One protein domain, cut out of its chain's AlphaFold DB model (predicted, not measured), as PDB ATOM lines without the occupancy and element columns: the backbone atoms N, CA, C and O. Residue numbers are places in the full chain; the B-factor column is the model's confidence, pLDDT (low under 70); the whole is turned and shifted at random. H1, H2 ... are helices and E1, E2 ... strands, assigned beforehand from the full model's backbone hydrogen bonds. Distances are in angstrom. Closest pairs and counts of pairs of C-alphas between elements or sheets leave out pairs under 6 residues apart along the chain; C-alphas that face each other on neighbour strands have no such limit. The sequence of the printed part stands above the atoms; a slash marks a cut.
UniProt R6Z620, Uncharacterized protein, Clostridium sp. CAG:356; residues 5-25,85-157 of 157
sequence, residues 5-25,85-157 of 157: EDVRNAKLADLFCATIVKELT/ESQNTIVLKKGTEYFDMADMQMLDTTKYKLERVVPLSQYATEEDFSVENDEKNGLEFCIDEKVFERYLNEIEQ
ATOM      1  N   GLU A   5       7.706 -11.825 -16.193       91.12
ATOM      2  CA  GLU A   5       7.433 -12.875 -17.179       91.12
ATOM      3  C   GLU A   5       8.125 -12.587 -18.516       91.12
ATOM      4  O   GLU A   5       8.642 -13.514 -19.136       91.12
ATOM      5  N   ASP A   6       8.198 -11.320 -18.935       93.31
ATOM      6  CA  ASP A   6       9.004 -10.929 -20.096       93.31
ATOM      7  C   ASP A   6      10.489 -11.233 -19.853       93.31
ATOM      8  O   ASP A   6      11.139 -11.791 -20.728       93.31
ATOM      9  N   VAL A   7      11.003 -10.935 -18.652       92.69
ATOM     10  CA  VAL A   7      12.398 -11.213 -18.261       92.69
ATOM     11  C   VAL A   7      12.686 -12.714 -18.266       92.69
ATOM     12  O   VAL A   7      13.666 -13.148 -18.858       92.69
ATOM     13  N   ARG A   8      11.801 -13.533 -17.684       91.88
ATOM     14  CA  ARG A   8      11.948 -15.000 -17.679       91.88
ATOM     15  C   ARG A   8      11.970 -15.601 -19.085       91.88
ATOM     16  O   ARG A   8      12.592 -16.634 -19.297       91.88
ATOM     17  N   ASN A   9      11.260 -14.981 -20.023       92.50
ATOM     18  CA  ASN A   9      11.167 -15.433 -21.407       92.50
ATOM     19  C   ASN A   9      12.069 -14.626 -22.356       92.50
ATOM     20  O   ASN A   9      11.867 -14.692 -23.573       92.50
ATOM     21  N   ALA A  10      13.019 -13.854 -21.814       93.31
ATOM     22  CA  ALA A  10      13.942 -13.050 -22.597       93.31
ATOM     23  C   ALA A  10      14.724 -13.934 -23.569       93.31
ATOM     24  O   ALA A  10      15.209 -15.007 -23.209       93.31
ATOM     25  N   LYS A  11      14.842 -13.470 -24.811       94.44
ATOM     26  CA  LYS A  11      15.659 -14.109 -25.844       94.44
ATOM     27  C   LYS A  11      16.874 -13.253 -26.126       94.44
ATOM     28  O   LYS A  11      16.829 -12.039 -25.924       94.44
ATOM     29  N   LEU A  12      17.911 -13.845 -26.711       95.81
ATOM     30  CA  LEU A  12      19.113 -13.110 -27.108       95.81
ATOM     31  C   LEU A  12      18.804 -11.856 -27.945       95.81
ATOM     32  O   LEU A  12      19.465 -10.832 -27.804       95.81
ATOM     33  N   ALA A  13      17.789 -11.924 -28.813       95.31
ATOM     34  CA  ALA A  13      17.384 -10.816 -29.681       95.31
ATOM     35  C   ALA A  13      16.817  -9.595 -28.930       95.31
ATOM     36  O   ALA A  13      16.798  -8.498 -29.488       95.31
ATOM     37  N   ASP A  14      16.362  -9.787 -27.692       95.44
ATOM     38  CA  ASP A  14      15.772  -8.740 -26.858       95.44
ATOM     39  C   ASP A  14      16.798  -8.130 -25.881       95.44
ATOM     40  O   ASP A  14      16.511  -7.121 -25.229       95.44
ATOM     41  N   LEU A  15      17.995  -8.723 -25.791       97.06
ATOM     42  CA  LEU A  15      19.054  -8.363 -24.851       97.06
ATOM     43  C   LEU A  15      20.140  -7.506 -25.505       97.06
ATOM     44  O   LEU A  15      20.565  -7.734 -26.642       97.06
ATOM     45  N   PHE A  16      20.617  -6.518 -24.755       96.88
ATOM     46  CA  PHE A  16      21.607  -5.551 -25.213       96.88
ATOM     47  C   PHE A  16      22.654  -5.318 -24.131       96.88
ATOM     48  O   PHE A  16      22.299  -5.123 -22.972       96.88
ATOM     49  N   CYS A  17      23.929  -5.262 -24.512       95.81
ATOM     50  CA  CYS A  17      24.929  -4.633 -23.658       95.81
ATOM     51  C   CYS A  17      24.712  -3.121 -23.710       95.81
ATOM     52  O   CYS A  17      24.512  -2.549 -24.791       95.81
ATOM     53  N   ALA A  18      24.744  -2.477 -22.549       94.81
ATOM     54  CA  ALA A  18      24.535  -1.051 -22.440       94.81
ATOM     55  C   ALA A  18      25.517  -0.384 -21.482       94.81
ATOM     56  O   ALA A  18      25.995  -0.997 -20.530       94.81
ATOM     57  N   THR A  19      25.783   0.894 -21.732       94.19
ATOM     58  CA  THR A  19      26.399   1.795 -20.755       94.19
ATOM     59  C   THR A  19      25.315   2.741 -20.267       94.19
ATOM     60  O   THR A  19      24.772   3.527 -21.054       94.19
ATOM     61  N   ILE A  20      24.975   2.624 -18.986       93.25
ATOM     62  CA  ILE A  20      24.083   3.545 -18.290       93.25
ATOM     63  C   ILE A  20      24.929   4.603 -17.592       93.25
ATOM     64  O   ILE A  20      25.959   4.297 -16.996       93.25
ATOM     65  N   VAL A  21      24.501   5.853 -17.697       92.31
ATOM     66  CA  VAL A  21      25.150   6.997 -17.066       92.31
ATOM     67  C   VAL A  21      24.134   7.682 -16.177       92.31
ATOM     68  O   VAL A  21      23.014   7.967 -16.610       92.31
ATOM     69  N   LYS A  22      24.521   7.926 -14.932       90.56
ATOM     70  CA  LYS A  22      23.715   8.615 -13.935       90.56
ATOM     71  C   LYS A  22      24.349   9.959 -13.614       90.56
ATOM     72  O   LYS A  22      25.514  10.029 -13.221       90.56
ATOM     73  N   GLU A  23      23.556  11.014 -13.751       87.38
ATOM     74  CA  GLU A  23      23.883  12.317 -13.177       87.38
ATOM     75  C   GLU A  23      23.569  12.271 -11.680       87.38
ATOM     76  O   GLU A  23      22.476  11.859 -11.275       87.38
ATOM     77  N   LEU A  24      24.537  12.650 -10.848       87.38
ATOM     78  CA  LEU A  24      24.360  12.622  -9.400       87.38
ATOM     79  C   LEU A  24      23.490  13.786  -8.932       87.38
ATOM     80  O   LEU A  24      23.586  14.903  -9.445       87.38
ATOM     81  N   THR A  25      22.673  13.556  -7.903       90.00
ATOM     82  CA  THR A  25      22.112  14.683  -7.144       90.00
ATOM     83  C   THR A  25      23.182  15.286  -6.237       90.00
ATOM     84  O   THR A  25      24.202  14.656  -5.949       90.00
ATOM     85  N   GLU A  85      28.371   8.925 -12.815       86.88
ATOM     86  CA  GLU A  85      28.617   7.504 -12.607       86.88
ATOM     87  C   GLU A  85      28.220   6.774 -13.882       86.88
ATOM     88  O   GLU A  85      27.073   6.861 -14.326       86.88
ATOM     89  N   SER A  86      29.171   6.070 -14.487       89.56
ATOM     90  CA  SER A  86      28.899   5.180 -15.606       89.56
ATOM     91  C   SER A  86      29.007   3.731 -15.152       89.56
ATOM     92  O   SER A  86      29.928   3.339 -14.435       89.56
ATOM     93  N   GLN A  87      28.047   2.926 -15.582       91.19
ATOM     94  CA  GLN A  87      28.028   1.493 -15.349       91.19
ATOM     95  C   GLN A  87      27.725   0.787 -16.661       91.19
ATOM     96  O   GLN A  87      26.817   1.150 -17.408       91.19
ATOM     97  N   ASN A  88      28.492  -0.261 -16.935       93.19
ATOM     98  CA  ASN A  88      28.171  -1.198 -17.994       93.19
ATOM     99  C   ASN A  88      27.225  -2.261 -17.428       93.19
ATOM    100  O   ASN A  88      27.470  -2.791 -16.348       93.19
ATOM    101  N   THR A  89      26.158  -2.583 -18.154       94.56
ATOM    102  CA  THR A  89      25.185  -3.611 -17.763       94.56
ATOM    103  C   THR A  89      24.598  -4.305 -18.996       94.56
ATOM    104  O   THR A  89      24.913  -3.962 -20.140       94.56
ATOM    105  N   ILE A  90      23.739  -5.294 -18.770       95.69
ATOM    106  CA  ILE A  90      22.895  -5.911 -19.787       95.69
ATOM    107  C   ILE A  90      21.459  -5.484 -19.521       95.69
ATOM    108  O   ILE A  90      20.970  -5.563 -18.397       95.69
ATOM    109  N   VAL A  91      20.776  -5.047 -20.572       96.50
ATOM    110  CA  VAL A  91      19.380  -4.628 -20.499       96.50
ATOM    111  C   VAL A  91      18.507  -5.470 -21.412       96.50
ATOM    112  O   VAL A  91      18.867  -5.755 -22.557       96.50
ATOM    113  N   LEU A  92      17.315  -5.807 -20.931       97.19
ATOM    114  CA  LEU A  92      16.212  -6.229 -21.782       97.19
ATOM    115  C   LEU A  92      15.520  -4.983 -22.333       97.19
ATOM    116  O   LEU A  92      15.149  -4.083 -21.576       97.19
ATOM    117  N   LYS A  93      15.311  -4.933 -23.649       95.44
ATOM    118  CA  LYS A  93      14.635  -3.813 -24.311       95.44
ATOM    119  C   LYS A  93      13.278  -4.230 -24.857       95.44
ATOM    120  O   LYS A  93      13.173  -5.162 -25.648       95.44
ATOM    121  N   LYS A  94      12.239  -3.454 -24.543       93.56
ATOM    122  CA  LYS A  94      10.899  -3.616 -25.128       93.56
ATOM    123  C   LYS A  94      10.353  -2.262 -25.559       93.56
ATOM    124  O   LYS A  94       9.988  -1.421 -24.742       93.56
ATOM    125  N   GLY A  95      10.308  -2.028 -26.870       89.62
ATOM    126  CA  GLY A  95       9.959  -0.713 -27.412       89.62
ATOM    127  C   GLY A  95      10.982   0.350 -26.993       89.62
ATOM    128  O   GLY A  95      12.139   0.289 -27.406       89.62
ATOM    129  N   THR A  96      10.546   1.325 -26.194       89.25
ATOM    130  CA  THR A  96      11.392   2.397 -25.637       89.25
ATOM    131  C   THR A  96      11.790   2.156 -24.181       89.25
ATOM    132  O   THR A  96      12.476   2.989 -23.600       89.25
ATOM    133  N   GLU A  97      11.328   1.060 -23.583       93.69
ATOM    134  CA  GLU A  97      11.589   0.717 -22.189       93.69
ATOM    135  C   GLU A  97      12.797  -0.212 -22.072       93.69
ATOM    136  O   GLU A  97      13.032  -1.055 -22.946       93.69
ATOM    137  N   TYR A  98      13.517  -0.071 -20.961       95.88
ATOM    138  CA  TYR A  98      14.688  -0.867 -20.620       95.88
ATOM    139  C   TYR A  98      14.528  -1.442 -19.214       95.88
ATOM    140  O   TYR A  98      14.019  -0.771 -18.312       95.88
ATOM    141  N   PHE A  99      14.963  -2.681 -19.040       96.25
ATOM    142  CA  PHE A  99      15.010  -3.372 -17.759       96.25
ATOM    143  C   PHE A  99      16.444  -3.830 -17.526       96.25
ATOM    144  O   PHE A  99      17.003  -4.517 -18.377       96.25
ATOM    145  N   ASP A 100      17.038  -3.403 -16.418       95.00
ATOM    146  CA  ASP A 100      18.393  -3.768 -16.026       95.00
ATOM    147  C   ASP A 100      18.400  -5.199 -15.488       95.00
ATOM    148  O   ASP A 100      17.706  -5.512 -14.517       95.00
ATOM    149  N   MET A 101      19.156  -6.074 -16.149       94.25
ATOM    150  CA  MET A 101      19.228  -7.492 -15.811       94.25
ATOM    151  C   MET A 101      20.114  -7.751 -14.588       94.25
ATOM    152  O   MET A 101      19.948  -8.787 -13.950       94.25
ATOM    153  N   ALA A 102      21.025  -6.832 -14.247       91.00
ATOM    154  CA  ALA A 102      21.882  -6.962 -13.069       91.00
ATOM    155  C   ALA A 102      21.098  -6.664 -11.783       91.00
ATOM    156  O   ALA A 102      21.089  -7.468 -10.853       91.00
ATOM    157  N   ASP A 103      20.381  -5.542 -11.768       90.56
ATOM    158  CA  ASP A 103      19.598  -5.099 -10.607       90.56
ATOM    159  C   ASP A 103      18.164  -5.651 -10.588       90.56
ATOM    160  O   ASP A 103      17.413  -5.425  -9.638       90.56
ATOM    161  N   MET A 104      17.754  -6.345 -11.652       92.00
ATOM    162  CA  MET A 104      16.404  -6.882 -11.829       92.00
ATOM    163  C   MET A 104      15.297  -5.832 -11.664       92.00
ATOM    164  O   MET A 104      14.260  -6.069 -11.033       92.00
ATOM    165  N   GLN A 105      15.496  -4.664 -12.276       92.50
ATOM    166  CA  GLN A 105      14.575  -3.536 -12.167       92.50
ATOM    167  C   GLN A 105      14.385  -2.784 -13.484       92.50
ATOM    168  O   GLN A 105      15.241  -2.763 -14.364       92.50
ATOM    169  N   MET A 106      13.243  -2.104 -13.604       94.81
ATOM    170  CA  MET A 106      13.030  -1.139 -14.682       94.81
ATOM    171  C   MET A 106      14.050  -0.011 -14.563       94.81
ATOM    172  O   MET A 106      14.173   0.597 -13.498       94.81
ATOM    173  N   LEU A 107      14.728   0.309 -15.662       93.12
ATOM    174  CA  LEU A 107      15.653   1.430 -15.672       93.12
ATOM    175  C   LEU A 107      14.856   2.739 -15.636       93.12
ATOM    176  O   LEU A 107      14.047   3.020 -16.524       93.12
ATOM    177  N   ASP A 108      15.092   3.546 -14.603       90.31
ATOM    178  CA  ASP A 108      14.486   4.868 -14.475       90.31
ATOM    179  C   ASP A 108      15.173   5.847 -15.431       90.31
ATOM    180  O   ASP A 108      16.179   6.473 -15.101       90.31
ATOM    181  N   THR A 109      14.611   6.006 -16.629       86.44
ATOM    182  CA  THR A 109      15.162   6.894 -17.662       86.44
ATOM    183  C   THR A 109      15.067   8.384 -17.313       86.44
ATOM    184  O   THR A 109      15.467   9.217 -18.122       86.44
ATOM    185  N   THR A 110      14.499   8.751 -16.156       85.75
ATOM    186  CA  THR A 110      14.588  10.122 -15.623       85.75
ATOM    187  C   THR A 110      15.875  10.361 -14.834       85.75
ATOM    188  O   THR A 110      16.274  11.509 -14.674       85.75
ATOM    189  N   LYS A 111      16.526   9.287 -14.373       85.06
ATOM    190  CA  LYS A 111      17.788   9.316 -13.617       85.06
ATOM    191  C   LYS A 111      18.970   8.794 -14.420       85.06
ATOM    192  O   LYS A 111      20.089   9.261 -14.241       85.06
ATOM    193  N   TYR A 112      18.715   7.817 -15.283       90.06
ATOM    194  CA  TYR A 112      19.734   7.151 -16.076       90.06
ATOM    195  C   TYR A 112      19.571   7.479 -17.553       90.06
ATOM    196  O   TYR A 112      18.490   7.354 -18.134       90.06
ATOM    197  N   LYS A 113      20.683   7.829 -18.183       90.81
ATOM    198  CA  LYS A 113      20.817   7.959 -19.627       90.81
ATOM    199  C   LYS A 113      21.500   6.709 -20.174       90.81
ATOM    200  O   LYS A 113      22.519   6.285 -19.642       90.81
ATOM    201  N   LEU A 114      20.974   6.133 -21.255       91.31
ATOM    202  CA  LEU A 114      21.707   5.114 -22.011       91.31
ATOM    203  C   LEU A 114      22.570   5.798 -23.072       91.31
ATOM    204  O   LEU A 114      22.043   6.543 -23.900       91.31
ATOM    205  N   GLU A 115      23.872   5.527 -23.074       89.12
ATOM    206  CA  GLU A 115      24.797   6.109 -24.057       89.12
ATOM    207  C   GLU A 115      25.195   5.124 -25.151       89.12
ATOM    208  O   GLU A 115      25.155   5.452 -26.337       89.12
ATOM    209  N   ARG A 116      25.512   3.888 -24.764       88.75
ATOM    210  CA  ARG A 116      25.822   2.791 -25.682       88.75
ATOM    211  C   ARG A 116      24.763   1.718 -25.513       88.75
ATOM    212  O   ARG A 116      24.449   1.356 -24.388       88.75
ATOM    213  N   VAL A 117      24.199   1.238 -26.619       93.81
ATOM    214  CA  VAL A 117      23.240   0.125 -26.632       93.81
ATOM    215  C   VAL A 117      23.542  -0.729 -27.851       93.81
ATOM    216  O   VAL A 117      23.270  -0.325 -28.982       93.81
ATOM    217  N   VAL A 118      24.127  -1.899 -27.624       95.12
ATOM    218  CA  VAL A 118      24.529  -2.828 -28.685       95.12
ATOM    219  C   VAL A 118      23.889  -4.195 -28.449       95.12
ATOM    220  O   VAL A 118      23.796  -4.622 -27.301       95.12
ATOM    221  N   PRO A 119      23.397  -4.884 -29.495       96.75
ATOM    222  CA  PRO A 119      22.802  -6.207 -29.334       96.75
ATOM    223  C   PRO A 119      23.765  -7.179 -28.648       96.75
ATOM    224  O   PRO A 119      24.921  -7.291 -29.062       96.75
ATOM    225  N   LEU A 120      23.277  -7.926 -27.655       96.38
ATOM    226  CA  LEU A 120      24.079  -8.929 -26.946       96.38
ATOM    227  C   LEU A 120      24.583 -10.027 -27.898       96.38
ATOM    228  O   LEU A 120      25.661 -10.579 -27.697       96.38
ATOM    229  N   SER A 121      23.858 -10.277 -28.993       96.00
ATOM    230  CA  SER A 121      24.230 -11.223 -30.055       96.00
ATOM    231  C   SER A 121      25.556 -10.924 -30.764       96.00
ATOM    232  O   SER A 121      26.055 -11.774 -31.498       96.00
ATOM    233  N   GLN A 122      26.141  -9.739 -30.565       95.56
ATOM    234  CA  GLN A 122      27.505  -9.455 -31.021       95.56
ATOM    235  C   GLN A 122      28.568 -10.183 -30.185       95.56
ATOM    236  O   GLN A 122      29.660 -10.450 -30.686       95.56
ATOM    237  N   TYR A 123      28.247 -10.525 -28.935       94.69
ATOM    238  CA  TYR A 123      29.192 -11.073 -27.960       94.69
ATOM    239  C   TYR A 123      28.806 -12.467 -27.450       94.69
ATOM    240  O   TYR A 123      29.698 -13.211 -27.032       94.69
ATOM    241  N   ALA A 124      27.516 -12.812 -27.513       95.12
ATOM    242  CA  ALA A 124      26.917 -14.005 -26.920       95.12
ATOM    243  C   ALA A 124      26.012 -14.777 -27.894       95.12
ATOM    244  O   ALA A 124      25.542 -14.258 -28.909       95.12
ATOM    245  N   THR A 125      25.714 -16.011 -27.519       95.44
ATOM    246  CA  THR A 125      24.724 -16.920 -28.092       95.44
ATOM    247  C   THR A 125      23.675 -17.284 -27.032       95.44
ATOM    248  O   THR A 125      23.829 -16.956 -25.860       95.44
ATOM    249  N   GLU A 126      22.599 -17.973 -27.428       94.25
ATOM    250  CA  GLU A 126      21.548 -18.426 -26.493       94.25
ATOM    251  C   GLU A 126      22.064 -19.442 -25.449       94.25
ATOM    252  O   GLU A 126      21.375 -19.707 -24.473       94.25
ATOM    253  N   GLU A 127      23.251 -20.028 -25.645       93.81
ATOM    254  CA  GLU A 127      23.877 -20.948 -24.680       93.81
ATOM    255  C   GLU A 127      24.718 -20.218 -23.623       93.81
ATOM    256  O   GLU A 127      25.050 -20.805 -22.596       93.81
ATOM    257  N   ASP A 128      25.065 -18.949 -23.862       94.88
ATOM    258  CA  ASP A 128      25.966 -18.187 -22.995       94.88
ATOM    259  C   ASP A 128      25.241 -17.491 -21.833       94.88
ATOM    260  O   ASP A 128      25.901 -16.904 -20.976       94.88
ATOM    261  N   PHE A 129      23.903 -17.521 -21.793       94.38
ATOM    262  CA  PHE A 129      23.121 -16.920 -20.713       94.38
ATOM    263  C   PHE A 129      21.931 -17.789 -20.291       94.38
ATOM    264  O   PHE A 129      21.399 -18.583 -21.068       94.38
ATOM    265  N   SER A 130      21.481 -17.603 -19.055       93.25
ATOM    266  CA  SER A 130      20.263 -18.205 -18.515       93.25
ATOM    267  C   SER A 130      19.525 -17.210 -17.620       93.25
ATOM    268  O   SER A 130      20.107 -16.279 -17.064       93.25
ATOM    269  N   VAL A 131      18.209 -17.397 -17.497       91.88
ATOM    270  CA  VAL A 131      17.398 -16.711 -16.488       91.88
ATOM    271  C   VAL A 131      16.894 -17.759 -15.517       91.88
ATOM    272  O   VAL A 131      16.063 -18.603 -15.867       91.88
ATOM    273  N   GLU A 132      17.418 -17.725 -14.303       89.81
ATOM    274  CA  GLU A 132      17.174 -18.733 -13.280       89.81
ATOM    275  C   GLU A 132      16.271 -18.167 -12.188       89.81
ATOM    276  O   GLU A 132      16.132 -16.959 -12.031       89.81
ATOM    277  N   ASN A 133      15.582 -19.045 -11.465       86.69
ATOM    278  CA  ASN A 133      14.780 -18.656 -10.312       86.69
ATOM    279  C   ASN A 133      15.403 -19.299  -9.077       86.69
ATOM    280  O   ASN A 133      15.155 -20.475  -8.806       86.69
ATOM    281  N   ASP A 134      16.229 -18.537  -8.373       82.88
ATOM    282  CA  ASP A 134      16.844 -18.941  -7.120       82.88
ATOM    283  C   ASP A 134      15.809 -18.879  -5.984       82.88
ATOM    284  O   ASP A 134      15.096 -17.890  -5.799       82.88
ATOM    285  N   GLU A 135      15.705 -19.951  -5.198       77.06
ATOM    286  CA  GLU A 135      14.701 -20.059  -4.131       77.06
ATOM    287  C   GLU A 135      14.881 -19.014  -3.012       77.06
ATOM    288  O   GLU A 135      13.935 -18.758  -2.262       77.06
ATOM    289  N   LYS A 136      16.074 -18.420  -2.870       78.50
ATOM    290  CA  LYS A 136      16.384 -17.403  -1.857       78.50
ATOM    291  C   LYS A 136      16.374 -15.984  -2.416       78.50
ATOM    292  O   LYS A 136      15.903 -15.085  -1.723       78.50
ATOM    293  N   ASN A 137      16.887 -15.794  -3.625       74.38
ATOM    294  CA  ASN A 137      17.143 -14.481  -4.212       74.38
ATOM    295  C   ASN A 137      16.126 -14.096  -5.298       74.38
ATOM    296  O   ASN A 137      16.025 -12.924  -5.656       74.38
ATOM    297  N   GLY A 138      15.310 -15.043  -5.766       84.19
ATOM    298  CA  GLY A 138      14.324 -14.823  -6.818       84.19
ATOM    299  C   GLY A 138      14.922 -14.966  -8.216       84.19
ATOM    300  O   GLY A 138      15.784 -15.803  -8.455       84.19
ATOM    301  N   LEU A 139      14.407 -14.192  -9.171       88.56
ATOM    302  CA  LEU A 139      14.849 -14.270 -10.562       88.56
ATOM    303  C   LEU A 139      16.268 -13.693 -10.692       88.56
ATOM    304  O   LEU A 139      16.490 -12.559 -10.282       88.56
ATOM    305  N   GLU A 140      17.186 -14.438 -11.302       91.19
ATOM    306  CA  GLU A 140      18.579 -14.043 -11.541       91.19
ATOM    307  C   GLU A 140      18.934 -14.200 -13.029       91.19
ATOM    308  O   GLU A 140      18.434 -15.098 -13.711       91.19
ATOM    309  N   PHE A 141      19.770 -13.299 -13.550       92.62
ATOM    310  CA  PHE A 141      20.288 -13.349 -14.915       92.62
ATOM    311  C   PHE A 141      21.745 -13.780 -14.845       92.62
ATOM    312  O   PHE A 141      22.583 -13.069 -14.289       92.62
ATOM    313  N   CYS A 142      22.040 -14.939 -15.411       92.25
ATOM    314  CA  CYS A 142      23.380 -15.494 -15.447       92.25
ATOM    315  C   CYS A 142      23.928 -15.369 -16.864       92.25
ATOM    316  O   CYS A 142      23.225 -15.652 -17.834       92.25
ATOM    317  N   ILE A 143      25.189 -14.969 -16.991       93.06
ATOM    318  CA  ILE A 143      25.885 -14.895 -18.273       93.06
ATOM    319  C   ILE A 143      27.336 -15.339 -18.104       93.06
ATOM    320  O   ILE A 143      27.937 -15.087 -17.060       93.06
ATOM    321  N   ASP A 144      27.899 -16.001 -19.115       92.94
ATOM    322  CA  ASP A 144      29.323 -16.338 -19.130       92.94
ATOM    323  C   ASP A 144      30.162 -15.050 -19.050       92.94
ATOM    324  O   ASP A 144      30.013 -14.133 -19.865       92.94
ATOM    325  N   GLU A 145      31.061 -14.987 -18.063       86.44
ATOM    326  CA  GLU A 145      31.926 -13.833 -17.785       86.44
ATOM    327  C   GLU A 145      32.672 -13.352 -19.042       86.44
ATOM    328  O   GLU A 145      32.798 -12.148 -19.277       86.44
ATOM    329  N   LYS A 146      33.072 -14.275 -19.928       91.38
ATOM    330  CA  LYS A 146      33.804 -13.955 -21.163       91.38
ATOM    331  C   LYS A 146      32.986 -13.132 -22.148       91.38
ATOM    332  O   LYS A 146      33.567 -12.448 -22.992       91.38
ATOM    333  N   VAL A 147      31.658 -13.222 -22.109       90.06
ATOM    334  CA  VAL A 147      30.789 -12.406 -22.965       90.06
ATOM    335  C   VAL A 147      30.907 -10.947 -22.562       90.06
ATOM    336  O   VAL A 147      31.141 -10.084 -23.410       90.06
ATOM    337  N   PHE A 148      30.780 -10.676 -21.264       86.88
ATOM    338  CA  PHE A 148      30.821  -9.315 -20.758       86.88
ATOM    339  C   PHE A 148      32.233  -8.727 -20.855       86.88
ATOM    340  O   PHE A 148      32.387  -7.590 -21.290       86.88
ATOM    341  N   GLU A 149      33.278  -9.523 -20.606       90.00
ATOM    342  CA  GLU A 149      34.672  -9.119 -20.840       90.00
ATOM    343  C   GLU A 149      34.928  -8.672 -22.287       90.00
ATOM    344  O   GLU A 149      35.614  -7.677 -22.518       90.00
ATOM    345  N   ARG A 150      34.386  -9.376 -23.293       91.00
ATOM    346  CA  ARG A 150      34.531  -8.969 -24.705       91.00
ATOM    347  C   ARG A 150      33.906  -7.604 -24.969       91.00
ATOM    348  O   ARG A 150      34.501  -6.812 -25.691       91.00
ATOM    349  N   TYR A 151      32.735  -7.345 -24.389       90.25
ATOM    350  CA  TYR A 151      32.073  -6.049 -24.487       90.25
ATOM    351  C   TYR A 151      32.907  -4.946 -23.825       90.25
ATOM    352  O   TYR A 151      33.174  -3.926 -24.458       90.25
ATOM    353  N   LEU A 152      33.384  -5.168 -22.596       89.50
ATOM    354  CA  LEU A 152      34.203  -4.196 -21.863       89.50
ATOM    355  C   LEU A 152      35.504  -3.857 -22.605       89.50
ATOM    356  O   LEU A 152      35.821  -2.682 -22.780       89.50
ATOM    357  N   ASN A 153      36.192  -4.865 -23.148       89.25
ATOM    358  CA  ASN A 153      37.422  -4.679 -23.925       89.25
ATOM    359  C   ASN A 153      37.240  -3.818 -25.189       89.25
ATOM    360  O   ASN A 153      38.225  -3.304 -25.711       89.25
ATOM    361  N   GLU A 154      36.022  -3.690 -25.720       86.44
ATOM    362  CA  GLU A 154      35.721  -2.826 -26.869       86.44
ATOM    363  C   GLU A 154      35.389  -1.383 -26.451       86.44
ATOM    364  O   GLU A 154      35.442  -0.469 -27.270       86.44
ATOM    365  N   ILE A 155      35.006  -1.161 -25.195       82.62
ATOM    366  CA  ILE A 155      34.696   0.176 -24.667       82.62
ATOM    367  C   ILE A 155      35.955   0.851 -24.118       82.62
ATOM    368  O   ILE A 155      36.061   2.071 -24.171       82.62
ATOM    369  N   GLU A 156      36.898   0.066 -23.598       71.00
ATOM    370  CA  GLU A 156      38.160   0.559 -23.031       71.00
ATOM    371  C   GLU A 156      39.243   0.880 -24.088       71.00
ATOM    372  O   GLU A 156      40.345   1.293 -23.724       71.00
ATOM    373  N   GLN A 157      38.945   0.699 -25.382       56.78
ATOM    374  CA  GLN A 157      39.824   1.022 -26.523       56.78
ATOM    375  C   GLN A 157      39.490   2.375 -27.151       56.78
ATOM    376  O   GLN A 157      40.455   3.084 -27.524       56.78
TER     377      GLN A 157
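What this domain is: This is residues 5 to 25 and 85 to 157 of the 157 residues of an uncharacterized protein of Clostridium sp. CAG:356 (UniProt R6Z620). What stands out first? A strongly twisted, curled sheet of four strands, E3 E2 E1 E4, has H2 packed slantwise over it. The separate hairpin of E5 and E6 lies to one side, with H1 reaching both. What is printed? The 94 residues hold two named helices and six named strands, in the order H1, E1 to E6, H2; the class is mixed and both sheets are antiparallel. How large is it? It is compact, with a radius of gyration of the C-alphas of 13.1 A and spans of 36 by 28 by 26 A.

How they stand to each other: Where is the first helix? H1, residues 5 to 8, only grazes the four-stranded sheet, with residues 6 to 7. Its closest C-alphas to E5, residues 129 to 134, are those of Arg 8 and Val 131, 5.8 A. How do the strands pair? E1, residues 15 to 23, is antiparallel to E4, residues 112 to 119, with N 17 and O 118 at 2.9 A, and to E2, residues 85 to 94, with N 18 and O 89 at 2.8 A. E2 and E3, residues 97 to 100, are a hairpin, with N 92 and O 99 at 2.9 A; E5 and E6, residues 138 to 143, are another, with N 130 and O 142 at 2.9 A. Where is the last helix? H2, residues 145 to 155, lies over E1 at a height over the sheet of 9.9 A, only just not over E2 and E4, with 2 C-alphas each; Cys 17 and Tyr 151 have the closest C-alphas of E1 and H2, 7.3 A. In H2 every O i to N i+4 pair is within hydrogen-bond range; H1 is too short for one.

Where its parts are: Where are the anchors? H1 begins at C-alpha 5 (7.433, -12.875, -17.179) and H2 ends at C-alpha 155 (34.696, 0.176, -24.667). Which strands are longest? E2 measures 24.4 A and E1 24.2 A from first to last C-alpha; E2 bends by 70 degrees at residue 88.

The domain as a whole: Is anything missing? Residues 26 to 84 are cut out, and C-alphas 25 and 85 are 11.1 A apart. Which link is long? That from E3 to E4, 11 residues. Where is confidence low? Residue 157 is under 70.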